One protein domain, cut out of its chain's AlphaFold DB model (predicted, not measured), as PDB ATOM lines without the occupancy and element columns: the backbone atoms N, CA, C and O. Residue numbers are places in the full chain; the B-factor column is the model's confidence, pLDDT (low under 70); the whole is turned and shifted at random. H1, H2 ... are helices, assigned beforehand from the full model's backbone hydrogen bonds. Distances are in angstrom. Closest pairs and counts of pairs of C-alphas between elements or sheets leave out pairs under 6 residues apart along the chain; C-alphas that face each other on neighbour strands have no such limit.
ATOM      1  N   ALA A  12      99.564 131.292 119.960       47.06
ATOM      2  CA  ALA A  12     100.344 130.121 120.375       47.06
ATOM      3  C   ALA A  12     101.782 130.468 120.815       47.06
ATOM      4  O   ALA A  12     102.319 129.846 121.729       47.06
ATOM      5  N   GLY A  13     102.402 131.476 120.194       55.50
ATOM      6  CA  GLY A  13     103.754 131.918 120.530       55.50
ATOM      7  C   GLY A  13     103.840 132.684 121.852       55.50
ATOM      8  O   GLY A  13     104.822 132.543 122.584       55.50
ATOM      9  N   VAL A  14     102.791 133.442 122.180       60.72
ATOM     10  CA  VAL A  14     102.681 134.220 123.424       60.72
ATOM     11  C   VAL A  14     102.598 133.299 124.644       60.72
ATOM     12  O   VAL A  14     103.323 133.501 125.618       60.72
ATOM     13  N   SER A  15     101.790 132.237 124.571       58.12
ATOM     14  CA  SER A  15     101.615 131.284 125.673       58.12
ATOM     15  C   SER A  15     102.926 130.597 126.067       58.12
ATOM     16  O   SER A  15     103.229 130.475 127.252       58.12
ATOM     17  N   ILE A  16     103.734 130.188 125.081       55.56
ATOM     18  CA  ILE A  16     105.012 129.489 125.302       55.56
ATOM     19  C   ILE A  16     106.031 130.407 125.991       55.56
ATOM     20  O   ILE A  16     106.666 130.016 126.970       55.56
ATOM     21  N   ALA A  17     106.157 131.650 125.525       61.56
ATOM     22  CA  ALA A  17     107.054 132.634 126.123       61.56
ATOM     23  C   ALA A  17     106.702 132.927 127.587       61.56
ATOM     24  O   ALA A  17     107.584 133.026 128.435       61.56
ATOM     25  N   ILE A  18     105.413 133.013 127.912       62.09
ATOM     26  CA  ILE A  18     104.944 133.274 129.278       62.09
ATOM     27  C   ILE A  18     105.240 132.106 130.218       62.09
ATOM     28  O   ILE A  18     105.565 132.330 131.384       62.09
ATOM     29  N   VAL A  19     105.177 130.866 129.728       58.97
ATOM     30  CA  VAL A  19     105.630 129.692 130.490       58.97
ATOM     31  C   VAL A  19     107.123 129.807 130.802       58.97
ATOM     32  O   VAL A  19     107.501 129.606 131.951       58.97
ATOM     33  N   MET A  20     107.958 130.228 129.845       54.75
ATOM     34  CA  MET A  20     109.393 130.459 130.085       54.75
ATOM     35  C   MET A  20     109.655 131.628 131.050       54.75
ATOM     36  O   MET A  20     110.555 131.553 131.882       54.75
ATOM     37  N   ILE A  21     108.833 132.681 131.001       58.59
ATOM     38  CA  ILE A  21     108.839 133.774 131.988       58.59
ATOM     39  C   ILE A  21     108.515 133.256 133.399       58.59
ATOM     40  O   ILE A  21     109.063 133.758 134.380       58.59
ATOM     41  N   LYS A  22     107.646 132.246 133.507       53.25
ATOM     42  CA  LYS A  22     107.200 131.662 134.778       53.25
ATOM     43  C   LYS A  22     108.031 130.481 135.279       53.25
ATOM     44  O   LYS A  22     107.938 130.167 136.462       53.25
ATOM     45  N   GLY A  23     108.803 129.817 134.424       43.09
ATOM     46  CA  GLY A  23     109.399 128.527 134.748       43.09
ATOM     47  C   GLY A  23     110.665 128.218 133.958       43.09
ATOM     48  O   GLY A  23     110.615 127.810 132.802       43.09
ATOM     49  N   VAL A  24     111.804 128.269 134.649       44.47
ATOM     50  CA  VAL A  24     112.846 127.253 134.460       44.47
ATOM     51  C   VAL A  24     112.295 125.980 135.113       44.47
ATOM     52  O   VAL A  24     112.378 125.825 136.328       44.47
ATOM     53  N   GLY A  25     111.637 125.119 134.335       32.56
ATOM     54  CA  GLY A  25     111.053 123.873 134.843       32.56
ATOM     55  C   GLY A  25     110.251 123.106 133.790       32.56
ATOM     56  O   GLY A  25     109.088 123.413 133.575       32.56
ATOM     57  N   ASP A  26     110.927 122.149 133.145       41.72
ATOM     58  CA  ASP A  26     110.454 120.978 132.380       41.72
ATOM     59  C   ASP A  26     109.078 120.997 131.677       41.72
ATOM     60  O   ASP A  26     108.032 120.914 132.308       41.72
ATOM     61  N   ALA A  27     109.062 120.857 130.344       41.84
ATOM     62  CA  ALA A  27     109.009 119.538 129.693       41.84
ATOM     63  C   ALA A  27     108.850 119.640 128.161       41.84
ATOM     64  O   ALA A  27     108.269 120.563 127.603       41.84
ATOM     65  N   SER A  28     109.421 118.631 127.509       44.84
ATOM     66  CA  SER A  28     109.584 118.362 126.081       44.84
ATOM     67  C   SER A  28     108.338 118.452 125.191       44.84
ATOM     68  O   SER A  28     107.389 117.697 125.373       44.84
ATOM     69  N   ILE A  29     108.450 119.234 124.117       40.94
ATOM     70  CA  ILE A  29     107.686 119.119 122.867       40.94
ATOM     71  C   ILE A  29     108.639 119.603 121.755       40.94
ATOM     72  O   ILE A  29     109.407 120.527 122.012       40.94
ATOM     73  N   ASN A  30     108.725 118.884 120.624       53.44
ATOM     74  CA  ASN A  30     109.689 119.025 119.507       53.44
ATOM     75  C   ASN A  30     110.760 120.130 119.675       53.44
ATOM     76  O   ASN A  30     110.719 121.208 119.072       53.44
ATOM     77  N   LYS A  31     111.723 119.825 120.561       53.75
ATOM     78  CA  LYS A  31     112.419 120.816 121.398       53.75
ATOM     79  C   LYS A  31     113.120 121.912 120.626       53.75
ATOM     80  O   LYS A  31     113.195 123.011 121.133       53.75
ATOM     81  N   GLU A  32     113.662 121.655 119.446       47.72
ATOM     82  CA  GLU A  32     114.542 122.639 118.821       47.72
ATOM     83  C   GLU A  32     113.787 123.788 118.143       47.72
ATOM     84  O   GLU A  32     114.125 124.949 118.360       47.72
ATOM     85  N   ILE A  33     112.754 123.493 117.349       48.53
ATOM     86  CA  ILE A  33     111.969 124.531 116.662       48.53
ATOM     87  C   ILE A  33     111.068 125.252 117.666       48.53
ATOM     88  O   ILE A  33     111.000 126.478 117.655       48.53
ATOM     89  N   GLU A  34     110.444 124.516 118.584       51.38
ATOM     90  CA  GLU A  34     109.585 125.100 119.615       51.38
ATOM     91  C   GLU A  34     110.384 125.863 120.678       51.38
ATOM     92  O   GLU A  34     109.927 126.910 121.128       51.38
ATOM     93  N   SER A  35     111.611 125.435 121.012       58.09
ATOM     94  CA  SER A  35     112.523 126.232 121.850       58.09
ATOM     95  C   SER A  35     113.010 127.474 121.120       58.09
ATOM     96  O   SER A  35     113.019 128.537 121.718       58.09
ATOM     97  N   LYS A  36     113.359 127.403 119.827       54.69
ATOM     98  CA  LYS A  36     113.781 128.597 119.069       54.69
ATOM     99  C   LYS A  36     112.649 129.615 118.936       54.69
ATOM    100  O   LYS A  36     112.874 130.798 119.162       54.69
ATOM    101  N   ILE A  37     111.436 129.163 118.614       52.31
ATOM    102  CA  ILE A  37     110.243 130.020 118.551       52.31
ATOM    103  C   ILE A  37     109.887 130.544 119.947       52.31
ATOM    104  O   ILE A  37     109.624 131.731 120.109       52.31
ATOM    105  N   GLY A  38     109.918 129.688 120.969       62.19
ATOM    106  CA  GLY A  38     109.639 130.063 122.351       62.19
ATOM    107  C   GLY A  38     110.650 131.060 122.918       62.19
ATOM    108  O   GLY A  38     110.235 132.050 123.507       62.19
ATOM    109  N   ALA A  39     111.944 130.857 122.671       60.25
ATOM    110  CA  ALA A  39     113.027 131.753 123.068       60.25
ATOM    111  C   ALA A  39     112.938 133.094 122.332       60.25
ATOM    112  O   ALA A  39     113.026 134.140 122.962       60.25
ATOM    113  N   TYR A  40     112.668 133.073 121.023       60.31
ATOM    114  CA  TYR A  40     112.430 134.292 120.252       60.31
ATOM    115  C   TYR A  40     111.254 135.102 120.816       60.31
ATOM    116  O   TYR A  40     111.368 136.306 121.043       60.31
ATOM    117  N   ASN A  41     110.132 134.436 121.101       72.88
ATOM    118  CA  ASN A  41     108.950 135.078 121.672       72.88
ATOM    119  C   ASN A  41     109.187 135.537 123.119       72.88
ATOM    120  O   ASN A  41     108.662 136.574 123.518       72.88
ATOM    121  N   TYR A  42     109.981 134.794 123.892       70.12
ATOM    122  CA  TYR A  42     110.396 135.150 125.247       70.12
ATOM    123  C   TYR A  42     111.242 136.419 125.251       70.12
ATOM    124  O   TYR A  42     110.886 137.373 125.940       70.12
ATOM    125  N   ASP A  43     112.311 136.460 124.456       74.25
ATOM    126  CA  ASP A  43     113.204 137.616 124.368       74.25
ATOM    127  C   ASP A  43     112.442 138.841 123.879       74.25
ATOM    128  O   ASP A  43     112.592 139.937 124.425       74.25
ATOM    129  N   PHE A  44     111.560 138.649 122.901       77.25
ATOM    130  CA  PHE A  44     110.690 139.701 122.413       77.25
ATOM    131  C   PHE A  44     109.733 140.218 123.503       77.25
ATOM    132  O   PHE A  44     109.707 141.422 123.762       77.25
ATOM    133  N   ILE A  45     108.981 139.342 124.184       75.44
ATOM    134  CA  ILE A  45     108.024 139.742 125.232       75.44
ATOM    135  C   ILE A  45     108.747 140.363 126.429       75.44
ATOM    136  O   ILE A  45     108.271 141.362 126.968       75.44
ATOM    137  N   LYS A  46     109.910 139.835 126.823       78.31
ATOM    138  CA  LYS A  46     110.747 140.407 127.886       78.31
ATOM    139  C   LYS A  46     111.241 141.799 127.502       78.31
ATOM    140  O   LYS A  46     111.119 142.722 128.303       78.31
ATOM    141  N   THR A  47     111.743 141.968 126.279       81.94
ATOM    142  CA  THR A  47     112.226 143.262 125.770       81.94
ATOM    143  C   THR A  47     111.099 144.286 125.720       81.94
ATOM    144  O   THR A  47     111.244 145.392 126.236       81.94
ATOM    145  N   VAL A  48     109.945 143.910 125.162       84.00
ATOM    146  CA  VAL A  48     108.760 144.772 125.116       84.00
ATOM    147  C   VAL A  48     108.269 145.111 126.523       84.00
ATOM    148  O   VAL A  48     107.988 146.274 126.797       84.00
ATOM    149  N   GLY A  49     108.202 144.125 127.419       85.06
ATOM    150  CA  GLY A  49     107.788 144.304 128.807       85.06
ATOM    151  C   GLY A  49     108.690 145.261 129.584       85.06
ATOM    152  O   GLY A  49     108.181 146.144 130.269       85.06
ATOM    153  N   LEU A  50     110.012 145.130 129.445       83.81
ATOM    154  CA  LEU A  50     110.991 146.030 130.067       83.81
ATOM    155  C   LEU A  50     110.917 147.448 129.500       83.81
ATOM    156  O   LEU A  50     110.967 148.413 130.258       83.81
ATOM    157  N   ASP A  51     110.780 147.588 128.182       86.56
ATOM    158  CA  ASP A  51     110.666 148.905 127.555       86.56
ATOM    159  C   ASP A  51     109.386 149.623 128.006       86.56
ATOM    160  O   ASP A  51     109.431 150.775 128.435       86.56
ATOM    161  N   VAL A  52     108.248 148.919 128.016       89.38
ATOM    162  CA  VAL A  52     106.986 149.465 128.537       89.38
ATOM    163  C   VAL A  52     107.094 149.797 130.025       89.38
ATOM    164  O   VAL A  52     106.646 150.866 130.434       89.38
ATOM    165  N   TRP A  53     107.720 148.933 130.829       88.31
ATOM    166  CA  TRP A  53     107.976 149.204 132.245       88.31
ATOM    167  C   TRP A  53     108.750 150.511 132.438       88.31
ATOM    168  O   TRP A  53     108.314 151.369 133.200       88.31
ATOM    169  N   ASN A  54     109.843 150.711 131.698       88.06
ATOM    170  CA  ASN A  54     110.654 151.924 131.784       88.06
ATOM    171  C   ASN A  54     109.885 153.179 131.346       88.06
ATOM    172  O   ASN A  54     109.996 154.218 131.992       88.06
ATOM    173  N   ILE A  55     109.075 153.084 130.286       88.94
ATOM    174  CA  ILE A  55     108.213 154.186 129.829       88.94
ATOM    175  C   ILE A  55     107.207 154.576 130.917       88.94
ATOM    176  O   ILE A  55     107.021 155.764 131.189       88.94
ATOM    177  N   VAL A  56     106.563 153.589 131.547       90.38
ATOM    178  CA  VAL A  56     105.604 153.820 132.634       90.38
ATOM    179  C   VAL A  56     106.314 154.419 133.848       90.38
ATOM    180  O   VAL A  56     105.883 155.456 134.345       90.38
ATOM    181  N   GLU A  57     107.420 153.835 134.305       87.38
ATOM    182  CA  GLU A  57     108.183 154.369 135.437       87.38
ATOM    183  C   GLU A  57     108.606 155.823 135.191       87.38
ATOM    184  O   GLU A  57     108.355 156.676 136.038       87.38
ATOM    185  N   GLU A  58     109.130 156.150 134.008       86.25
ATOM    186  CA  GLU A  58     109.536 157.519 133.671       86.25
ATOM    187  C   GLU A  58     108.344 158.488 133.614       86.25
ATOM    188  O   GLU A  58     108.402 159.583 134.180       86.25
ATOM    189  N   LYS A  59     107.224 158.079 132.999       86.25
ATOM    190  CA  LYS A  59     105.994 158.889 132.904       86.25
ATOM    191  C   LYS A  59     105.457 159.293 134.280       86.25
ATOM    192  O   LYS A  59     104.868 160.367 134.427       86.25
ATOM    193  N   PHE A  60     105.631 158.428 135.273       86.44
ATOM    194  CA  PHE A  60     105.147 158.644 136.632       86.44
ATOM    195  C   PHE A  60     106.237 159.120 137.604       86.44
ATOM    196  O   PHE A  60     105.886 159.628 138.666       86.44
ATOM    197  N   ARG A  61     107.523 159.090 137.230       81.31
ATOM    198  CA  ARG A  61     108.659 159.522 138.066       81.31
ATOM    199  C   ARG A  61     108.492 160.931 138.634       81.31
ATOM    200  O   ARG A  61     108.738 161.164 139.809       81.31
ATOM    201  N   LEU A  62     108.032 161.877 137.811       67.56
ATOM    202  CA  LEU A  62     107.794 163.267 138.235       67.56
ATOM    203  C   LEU A  62     106.485 163.447 139.020       67.56
ATOM    204  O   LEU A  62     106.272 164.492 139.631       67.56
ATOM    205  N   LYS A  63     105.599 162.448 138.993       65.19
ATOM    206  CA  LYS A  63     104.296 162.477 139.668       65.19
ATOM    207  C   LYS A  63     104.343 161.852 141.059       65.19
ATOM    208  O   LYS A  63     103.540 162.246 141.895       65.19
ATOM    209  N   GLU A  64     105.289 160.952 141.338       58.94
ATOM    210  CA  GLU A  64     105.406 160.232 142.622       58.94
ATOM    211  C   GLU A  64     105.540 161.138 143.859       58.94
ATOM    212  O   GLU A  64     105.199 160.713 144.961       58.94
ATOM    213  N   ALA A  65     105.917 162.412 143.699       58.53
ATOM    214  CA  ALA A  65     105.884 163.397 144.784       58.53
ATOM    215  C   ALA A  65     104.460 163.706 145.313       58.53
ATOM    216  O   ALA A  65     104.329 164.314 146.373       58.53
ATOM    217  N   VAL A  66     103.399 163.308 144.592       55.78
ATOM    218  CA  VAL A  66     101.998 163.705 144.852       55.78
ATOM    219  C   VAL A  66     101.080 162.512 145.192       55.78
ATOM    220  O   VAL A  66      99.922 162.711 145.544       55.78
ATOM    221  N   GLY A  67     101.567 161.263 145.147       60.66
ATOM    222  CA  GLY A  67     100.770 160.079 145.514       60.66
ATOM    223  C   GLY A  67     101.280 158.753 144.940       60.66
ATOM    224  O   GLY A  67     102.224 158.722 144.153       60.66
ATOM    225  N   LYS A  68     100.645 157.636 145.333       70.19
ATOM    226  CA  LYS A  68     100.909 156.298 144.769       70.19
ATOM    227  C   LYS A  68      99.984 156.051 143.573       70.19
ATOM    228  O   LYS A  68      98.797 155.834 143.771       70.19
ATOM    229  N   PHE A  69     100.539 156.049 142.364       78.81
ATOM    230  CA  PHE A  69      99.799 155.871 141.103       78.81
ATOM    231  C   PHE A  69      99.767 154.410 140.640       78.81
ATOM    232  O   PHE A  69     100.077 154.104 139.490       78.81
ATOM    233  N   THR A  70      99.522 153.475 141.558       80.00
ATOM    234  CA  THR A  70      99.663 152.040 141.266       80.00
ATOM    235  C   THR A  70      98.686 151.591 140.181       80.00
ATOM    236  O   THR A  70      99.100 150.929 139.229       80.00
ATOM    237  N   ASP A  71      97.419 151.991 140.280       86.69
ATOM    238  CA  ASP A  71      96.384 151.571 139.333       86.69
ATOM    239  C   ASP A  71      96.569 152.247 137.970       86.69
ATOM    240  O   ASP A  71      96.417 151.602 136.932       86.69
ATOM    241  N   GLU A  72      96.989 153.514 137.939       89.50
ATOM    242  CA  GLU A  72      97.291 154.220 136.693       89.50
ATOM    243  C   GLU A  72      98.547 153.672 136.010       89.50
ATOM    244  O   GLU A  72      98.570 153.562 134.783       89.50
ATOM    245  N   LYS A  73      99.575 153.290 136.781       89.81
ATOM    246  CA  LYS A  73     100.761 152.596 136.259       89.81
ATOM    247  C   LYS A  73     100.370 151.248 135.646       89.81
ATOM    248  O   LYS A  73     100.815 150.943 134.542       89.81
ATOM    249  N   ILE A  74      99.511 150.469 136.311       89.12
ATOM    250  CA  ILE A  74      99.010 149.186 135.785       89.12
ATOM    251  C   ILE A  74      98.187 149.402 134.508       89.12
ATOM    252  O   ILE A  74      98.416 148.720 133.510       89.12
ATOM    253  N   ALA A  75      97.264 150.364 134.503       92.56
ATOM    254  CA  ALA A  75      96.426 150.649 133.341       92.56
ATOM    255  C   ALA A  75      97.256 151.104 132.128       92.56
ATOM    256  O   ALA A  75      97.031 150.632 131.012       92.56
ATOM    257  N   GLU A  76      98.245 151.977 132.343       93.19
ATOM    258  CA  GLU A  76      99.150 152.431 131.286       93.19
ATOM    259  C   GLU A  76     100.024 151.284 130.763       93.19
ATOM    260  O   GLU A  76     100.172 151.133 129.550       93.19
ATOM    261  N   PHE A  77     100.554 150.446 131.659       92.31
ATOM    262  CA  PHE A  77     101.328 149.267 131.280       92.31
ATOM    263  C   PHE A  77     100.502 148.335 130.387       92.31
ATOM    264  O   PHE A  77     100.924 147.994 129.282       92.31
ATOM    265  N   ASN A  78      99.288 147.982 130.817       91.06
ATOM    266  CA  ASN A  78      98.416 147.074 130.072       91.06
ATOM    267  C   ASN A  78      98.047 147.637 128.697       91.06
ATOM    268  O   ASN A  78      98.047 146.907 127.705       91.06
ATOM    269  N   LYS A  79      97.773 148.944 128.624       92.44
ATOM    270  CA  LYS A  79      97.504 149.643 127.368       92.44
ATOM    271  C   LYS A  79      98.687 149.531 126.402       92.44
ATOM    272  O   LYS A  79      98.508 149.075 125.276       92.44
ATOM    273  N   LEU A  80      99.889 149.903 126.842       90.50
ATOM    274  CA  LEU A  80     101.082 149.915 125.991       90.50
ATOM    275  C   LEU A  80     101.507 148.505 125.549       90.50
ATOM    276  O   LEU A  80     101.996 148.334 124.433       90.50
ATOM    277  N   ILE A  81     101.288 147.482 126.382       86.94
ATOM    278  CA  ILE A  81     101.508 146.087 125.983       86.94
ATOM    279  C   ILE A  81     100.526 145.666 124.884       86.94
ATOM    280  O   ILE A  81     100.964 145.095 123.889       86.94
ATOM    281  N   LYS A  82      99.230 145.985 125.004       87.06
ATOM    282  CA  LYS A  82      98.228 145.670 123.966       87.06
ATOM    283  C   LYS A  82      98.490 146.391 122.646       87.06
ATOM    284  O   LYS A  82      98.246 145.824 121.588       87.06
ATOM    285  N   GLU A  83      99.008 147.616 122.689       85.31
ATOM    286  CA  GLU A  83      99.401 148.354 121.479       85.31
ATOM    287  C   GLU A  83     100.554 147.673 120.728       85.31
ATOM    288  O   GLU A  83     100.634 147.758 119.504       85.31
ATOM    289  N   ARG A  84     101.437 146.970 121.448       80.81
ATOM    290  CA  ARG A  84     102.608 146.286 120.875       80.81
ATOM    291  C   ARG A  84     102.363 144.811 120.572       80.81
ATOM    292  O   ARG A  84     103.010 144.254 119.691       80.81
ATOM    293  N   ILE A  85     101.449 144.180 121.305       77.88
ATOM    294  CA  ILE A  85     101.100 142.762 121.208       77.88
ATOM    295  C   ILE A  85      99.573 142.661 121.216       77.88
ATOM    296  O   ILE A  85      98.955 142.336 122.224       77.88
ATOM    297  N   SER A  86      98.939 142.954 120.084       72.38
ATOM    298  CA  SER A  86      97.477 143.084 119.996       72.38
ATOM    299  C   SER A  86      96.687 141.819 120.361       72.38
ATOM    300  O   SER A  86      95.501 141.909 120.661       72.38
ATOM    301  N   SER A  87      97.314 140.641 120.321       74.31
ATOM    302  CA  SER A  87      96.694 139.336 120.600       74.31
ATOM    303  C   SER A  87      96.921 138.807 122.021       74.31
ATOM    304  O   SER A  87      96.536 137.673 122.305       74.31
ATOM    305  N   ILE A  88      97.572 139.570 122.901       76.19
ATOM    306  CA  ILE A  88      97.840 139.140 124.280       76.19
ATOM    307  C   ILE A  88      96.579 139.239 125.151       76.19
ATOM    308  O   ILE A  88      95.829 140.217 125.083       76.19
ATOM    309  N   SER A  89      96.340 138.220 125.978       81.25
ATOM    310  CA  SER A  89      95.225 138.220 126.928       81.25
ATOM    311  C   SER A  89      95.539 139.083 128.155       81.25
ATOM    312  O   SER A  89      96.700 139.257 128.515       81.25
ATOM    313  N   ASP A  90      94.517 139.595 128.844       81.12
ATOM    314  CA  ASP A  90      94.722 140.368 130.081       81.12
ATOM    315  C   ASP A  90      95.435 139.559 131.172       81.12
ATOM    316  O   ASP A  90      96.294 140.083 131.883       81.12
ATOM    317  N   GLU A  91      95.136 138.262 131.260       76.88
ATOM    318  CA  GLU A  91      95.820 137.353 132.176       76.88
ATOM    319  C   GLU A  91      97.314 137.247 131.842       76.88
ATOM    320  O   GLU A  91      98.161 137.189 132.725       76.88
ATOM    321  N   ASP A  92      97.656 137.246 130.560       76.50
ATOM    322  CA  ASP A  92      99.028 137.137 130.087       76.50
ATOM    323  C   ASP A  92      99.822 138.431 130.258       76.50
ATOM    324  O   ASP A  92     100.989 138.385 130.650       76.50
ATOM    325  N   ILE A  93      99.181 139.585 130.075       83.69
ATOM    326  CA  ILE A  93      99.765 140.886 130.423       83.69
ATOM    327  C   ILE A  93     100.121 140.926 131.908       83.69
ATOM    328  O   ILE A  93     101.214 141.360 132.271       83.69
ATOM    329  N   GLU A  94      99.226 140.441 132.766       80.06
ATOM    330  CA  GLU A  94      99.452 140.392 134.206       80.06
ATOM    331  C   GLU A  94     100.675 139.533 134.559       80.06
ATOM    332  O   GLU A  94     101.516 139.931 135.366       80.06
ATOM    333  N   LYS A  95     100.834 138.383 133.896       77.06
ATOM    334  CA  LYS A  95     102.003 137.507 134.070       77.06
ATOM    335  C   LYS A  95     103.298 138.184 133.626       77.06
ATOM    336  O   LYS A  95     104.297 138.100 134.339       77.06
ATOM    337  N   VAL A  96     103.278 138.868 132.479       81.56
ATOM    338  CA  VAL A  96     104.418 139.662 131.993       81.56
ATOM    339  C   VAL A  96     104.770 140.739 133.018       81.56
ATOM    340  O   VAL A  96     105.921 140.830 133.439       81.56
ATOM    341  N   ARG A  97     103.780 141.497 133.495       83.62
ATOM    342  CA  ARG A  97     103.963 142.554 134.494       83.62
ATOM    343  C   ARG A  97     104.594 142.021 135.780       83.62
ATOM    344  O   ARG A  97     105.586 142.580 136.235       83.62
ATOM    345  N   GLN A  98     104.067 140.935 136.352       74.62
ATOM    346  CA  GLN A  98     104.609 140.339 137.579       74.62
ATOM    347  C   GLN A  98     106.063 139.889 137.417       74.62
ATOM    348  O   GLN A  98     106.883 140.111 138.307       74.62
ATOM    349  N   ALA A  99     106.402 139.294 136.275       74.81
ATOM    350  CA  ALA A  99     107.763 138.848 136.031       74.81
ATOM    351  C   ALA A  99     108.746 140.005 135.844       74.81
ATOM    352  O   ALA A  99     109.841 139.963 136.403       74.81
ATOM    353  N   ILE A 100     108.348 141.060 135.122       79.19
ATOM    354  CA  ILE A 100     109.166 142.269 134.973       79.19
ATOM    355  C   ILE A 100     109.353 142.978 136.317       79.19
ATOM    356  O   ILE A 100     110.472 143.359 136.639       79.19
ATOM    357  N   VAL A 101     108.304 143.088 137.140       74.38
ATOM    358  CA  VAL A 101     108.408 143.614 138.513       74.38
ATOM    359  C   VAL A 101     109.399 142.788 139.335       74.38
ATOM    360  O   VAL A 101     110.236 143.351 140.036       74.38
ATOM    361  N   GLY A 102     109.319 141.456 139.253       68.25
ATOM    362  CA  GLY A 102     110.243 140.552 139.934       68.25
ATOM    363  C   GLY A 102     111.692 140.786 139.513       68.25
ATOM    364  O   GLY A 102     112.558 140.938 140.369       68.25
ATOM    365  N   GLU A 103     111.952 140.876 138.211       72.25
ATOM    366  CA  GLU A 103     113.285 141.144 137.666       72.25
ATOM    367  C   GLU A 103     113.801 142.542 138.052       72.25
ATOM    368  O   GLU A 103     114.917 142.679 138.553       72.25
ATOM    369  N   ALA A 104     112.972 143.580 137.907       69.38
ATOM    370  CA  ALA A 104     113.317 144.951 138.279       69.38
ATOM    371  C   ALA A 104     113.610 145.086 139.784       69.38
ATOM    372  O   ALA A 104     114.491 145.848 140.188       69.38
ATOM    373  N   ASN A 105     112.903 144.329 140.628       69.44
ATOM    374  CA  ASN A 105     113.122 144.328 142.072       69.44
ATOM    375  C   ASN A 105     114.343 143.504 142.500       69.44
ATOM    376  O   ASN A 105     114.952 143.851 143.512       69.44
ATOM    377  N   LYS A 106     114.745 142.466 141.752       72.94
ATOM    378  CA  LYS A 106     116.013 141.756 142.011       72.94
ATOM    379  C   LYS A 106     117.202 142.706 141.897       72.94
ATOM    380  O   LYS A 106     117.972 142.802 142.843       72.94
ATOM    381  N   GLY A 107     117.275 143.490 140.816       63.84
ATOM    382  CA  GLY A 107     118.350 144.473 140.641       63.84
ATOM    383  C   GLY A 107     118.383 145.535 141.751       63.84
ATOM    384  O   GLY A 107     119.452 145.923 142.212       63.84
ATOM    385  N   LYS A 108     117.215 145.966 142.255       69.94
ATOM    386  CA  LYS A 108     117.139 146.873 143.419       69.94
ATOM    387  C   LYS A 108     117.631 146.218 144.710       69.94
ATOM    388  O   LYS A 108     118.259 146.890 145.524       69.94
ATOM    389  N   LYS A 109     117.327 144.934 144.911       68.00
ATOM    390  CA  LYS A 109     117.772 144.175 146.083       68.00
ATOM    391  C   LYS A 109     119.292 144.013 146.082       68.00
ATOM    392  O   LYS A 109     119.912 144.363 147.078       68.00
ATOM    393  N   GLU A 110     119.870 143.570 144.968       73.50
ATOM    394  CA  GLU A 110     121.324 143.422 144.804       73.50
ATOM    395  C   GLU A 110     122.044 144.758 145.043       73.50
ATOM    396  O   GLU A 110     122.940 144.840 145.878       73.50
ATOM    397  N   LEU A 111     121.562 145.845 144.428       76.94
ATOM    398  CA  LEU A 111     122.121 147.182 144.648       76.94
ATOM    399  C   LEU A 111     122.024 147.634 146.117       76.94
ATOM    400  O   LEU A 111     122.938 148.271 146.638       76.94
ATOM    401  N   SER A 112     120.919 147.329 146.801       79.19
ATOM    402  CA  SER A 112     120.745 147.664 148.218       79.19
ATOM    403  C   SER A 112     121.697 146.880 149.122       79.19
ATOM    404  O   SER A 112     122.184 147.423 150.117       79.19
ATOM    405  N   GLU A 113     121.943 145.608 148.809       85.25
ATOM    406  CA  GLU A 113     122.899 144.763 149.528       85.25
ATOM    407  C   GLU A 113     124.328 145.298 149.343       85.25
ATOM    408  O   GLU A 113     125.031 145.500 150.338       85.25
ATOM    409  N   ASP A 114     124.707 145.672 148.118       86.62
ATOM    410  CA  ASP A 114     126.010 146.275 147.810       86.62
ATOM    411  C   ASP A 114     126.230 147.613 148.532       86.62
ATOM    412  O   ASP A 114     127.283 147.836 149.134       86.62
ATOM    413  N   ILE A 115     125.228 148.501 148.538       88.19
ATOM    414  CA  ILE A 115     125.294 149.778 149.271       88.19
ATOM    415  C   ILE A 115     125.462 149.530 150.775       88.19
ATOM    416  O   ILE A 115     126.244 150.215 151.439       88.19
TER     417      ILE A 115
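What this domain is: This is residues 12 to 115 of the 163 residues of an uncharacterized protein of Clostridium oryzae (UniProt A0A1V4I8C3). One long helix, H2, makes the longest axis, and the other three helices pack over one side of it: H1 crosses its earlier half, H3 folds back over its later half, and the first part of H4 crosses H2 between H1 and H3. The last turns of H4, residues 105 to 115, stick out from this body as an arm, and residues 23 to 33 and 61 to 67 stand free at the two ends of H2. The printed part has 104 residues with four named helices, in the order H1, H2, H3, H4, and no named strand; its class is all helix. It is only just compact, close to loose, with a radius of gyration of the C-alphas of 15.5 A, and its flat outline spans 52 by 37 by 17 A.

Where its parts are: H1 covers residues 12 to 22, starting at C-alpha 12 at (100.344, 130.121, 120.375), and is 16.0 A long. H2 covers residues 31 to 61 and is 42.3 A long, from C-alpha 31 at (112.419, 120.816, 121.398). H3, residues 70 to 84, is 21.4 A long. H4, residues 90 to 115, is 37.3 A long and ends at C-alpha 115 at (125.294, 149.778, 149.271).

How they stand to each other: H2 and H4 are the hub, each touching three other helices. H2 touches H1 with residues 37 to 45 alone; the closest C-alphas, of Ala 17 and Tyr 42, are 4.3 A apart, and the lines are only just about perpendicular at 70.2 degrees. H2 touches H4 with residues 45 to 53 alone, closest at the C-alphas of Leu 50 and Ile 100, 6.4 A, again only just about perpendicular at 70.1 degrees. H2 touches H3 with residues 48 to 60 alone, closest at the C-alphas of Val 56 and Lys 73, 6.2 A, at a steep tilt of 46 degrees, opposite ways. H4 touches H1 with residues 92 to 99 alone, at a shallow tilt of 31 degrees, the same way; the closest C-alphas, of Ile 21 and Ala 99, are 6.6 A apart. H3 and H4 touch at a steep tilt of 62 degrees, opposite ways, with the C-alphas of Asn 78 and Ile 93 closest at 6.3 A. H1 and H3 are apart. Every O i to N i+4 pair is within hydrogen-bond range in H2, H3 and H4; in H1 it is 6 of 7.

The domain as a whole: The two C-alphas farthest apart, of Asn 30 and Val 66, are 51.9 A apart. Without the stretches that stand free, the body has 75 residues and spans 40 by 23 by 16 A. The printed part has no cut. The link from H3 to H4 is tight, the links from H1 to H2 and from H2 to H3 are short, and no link is long. The mean pLDDT of the printed part is 71.9; 41 residues are under 70, among them residues 12 to 40 and 62 to 67.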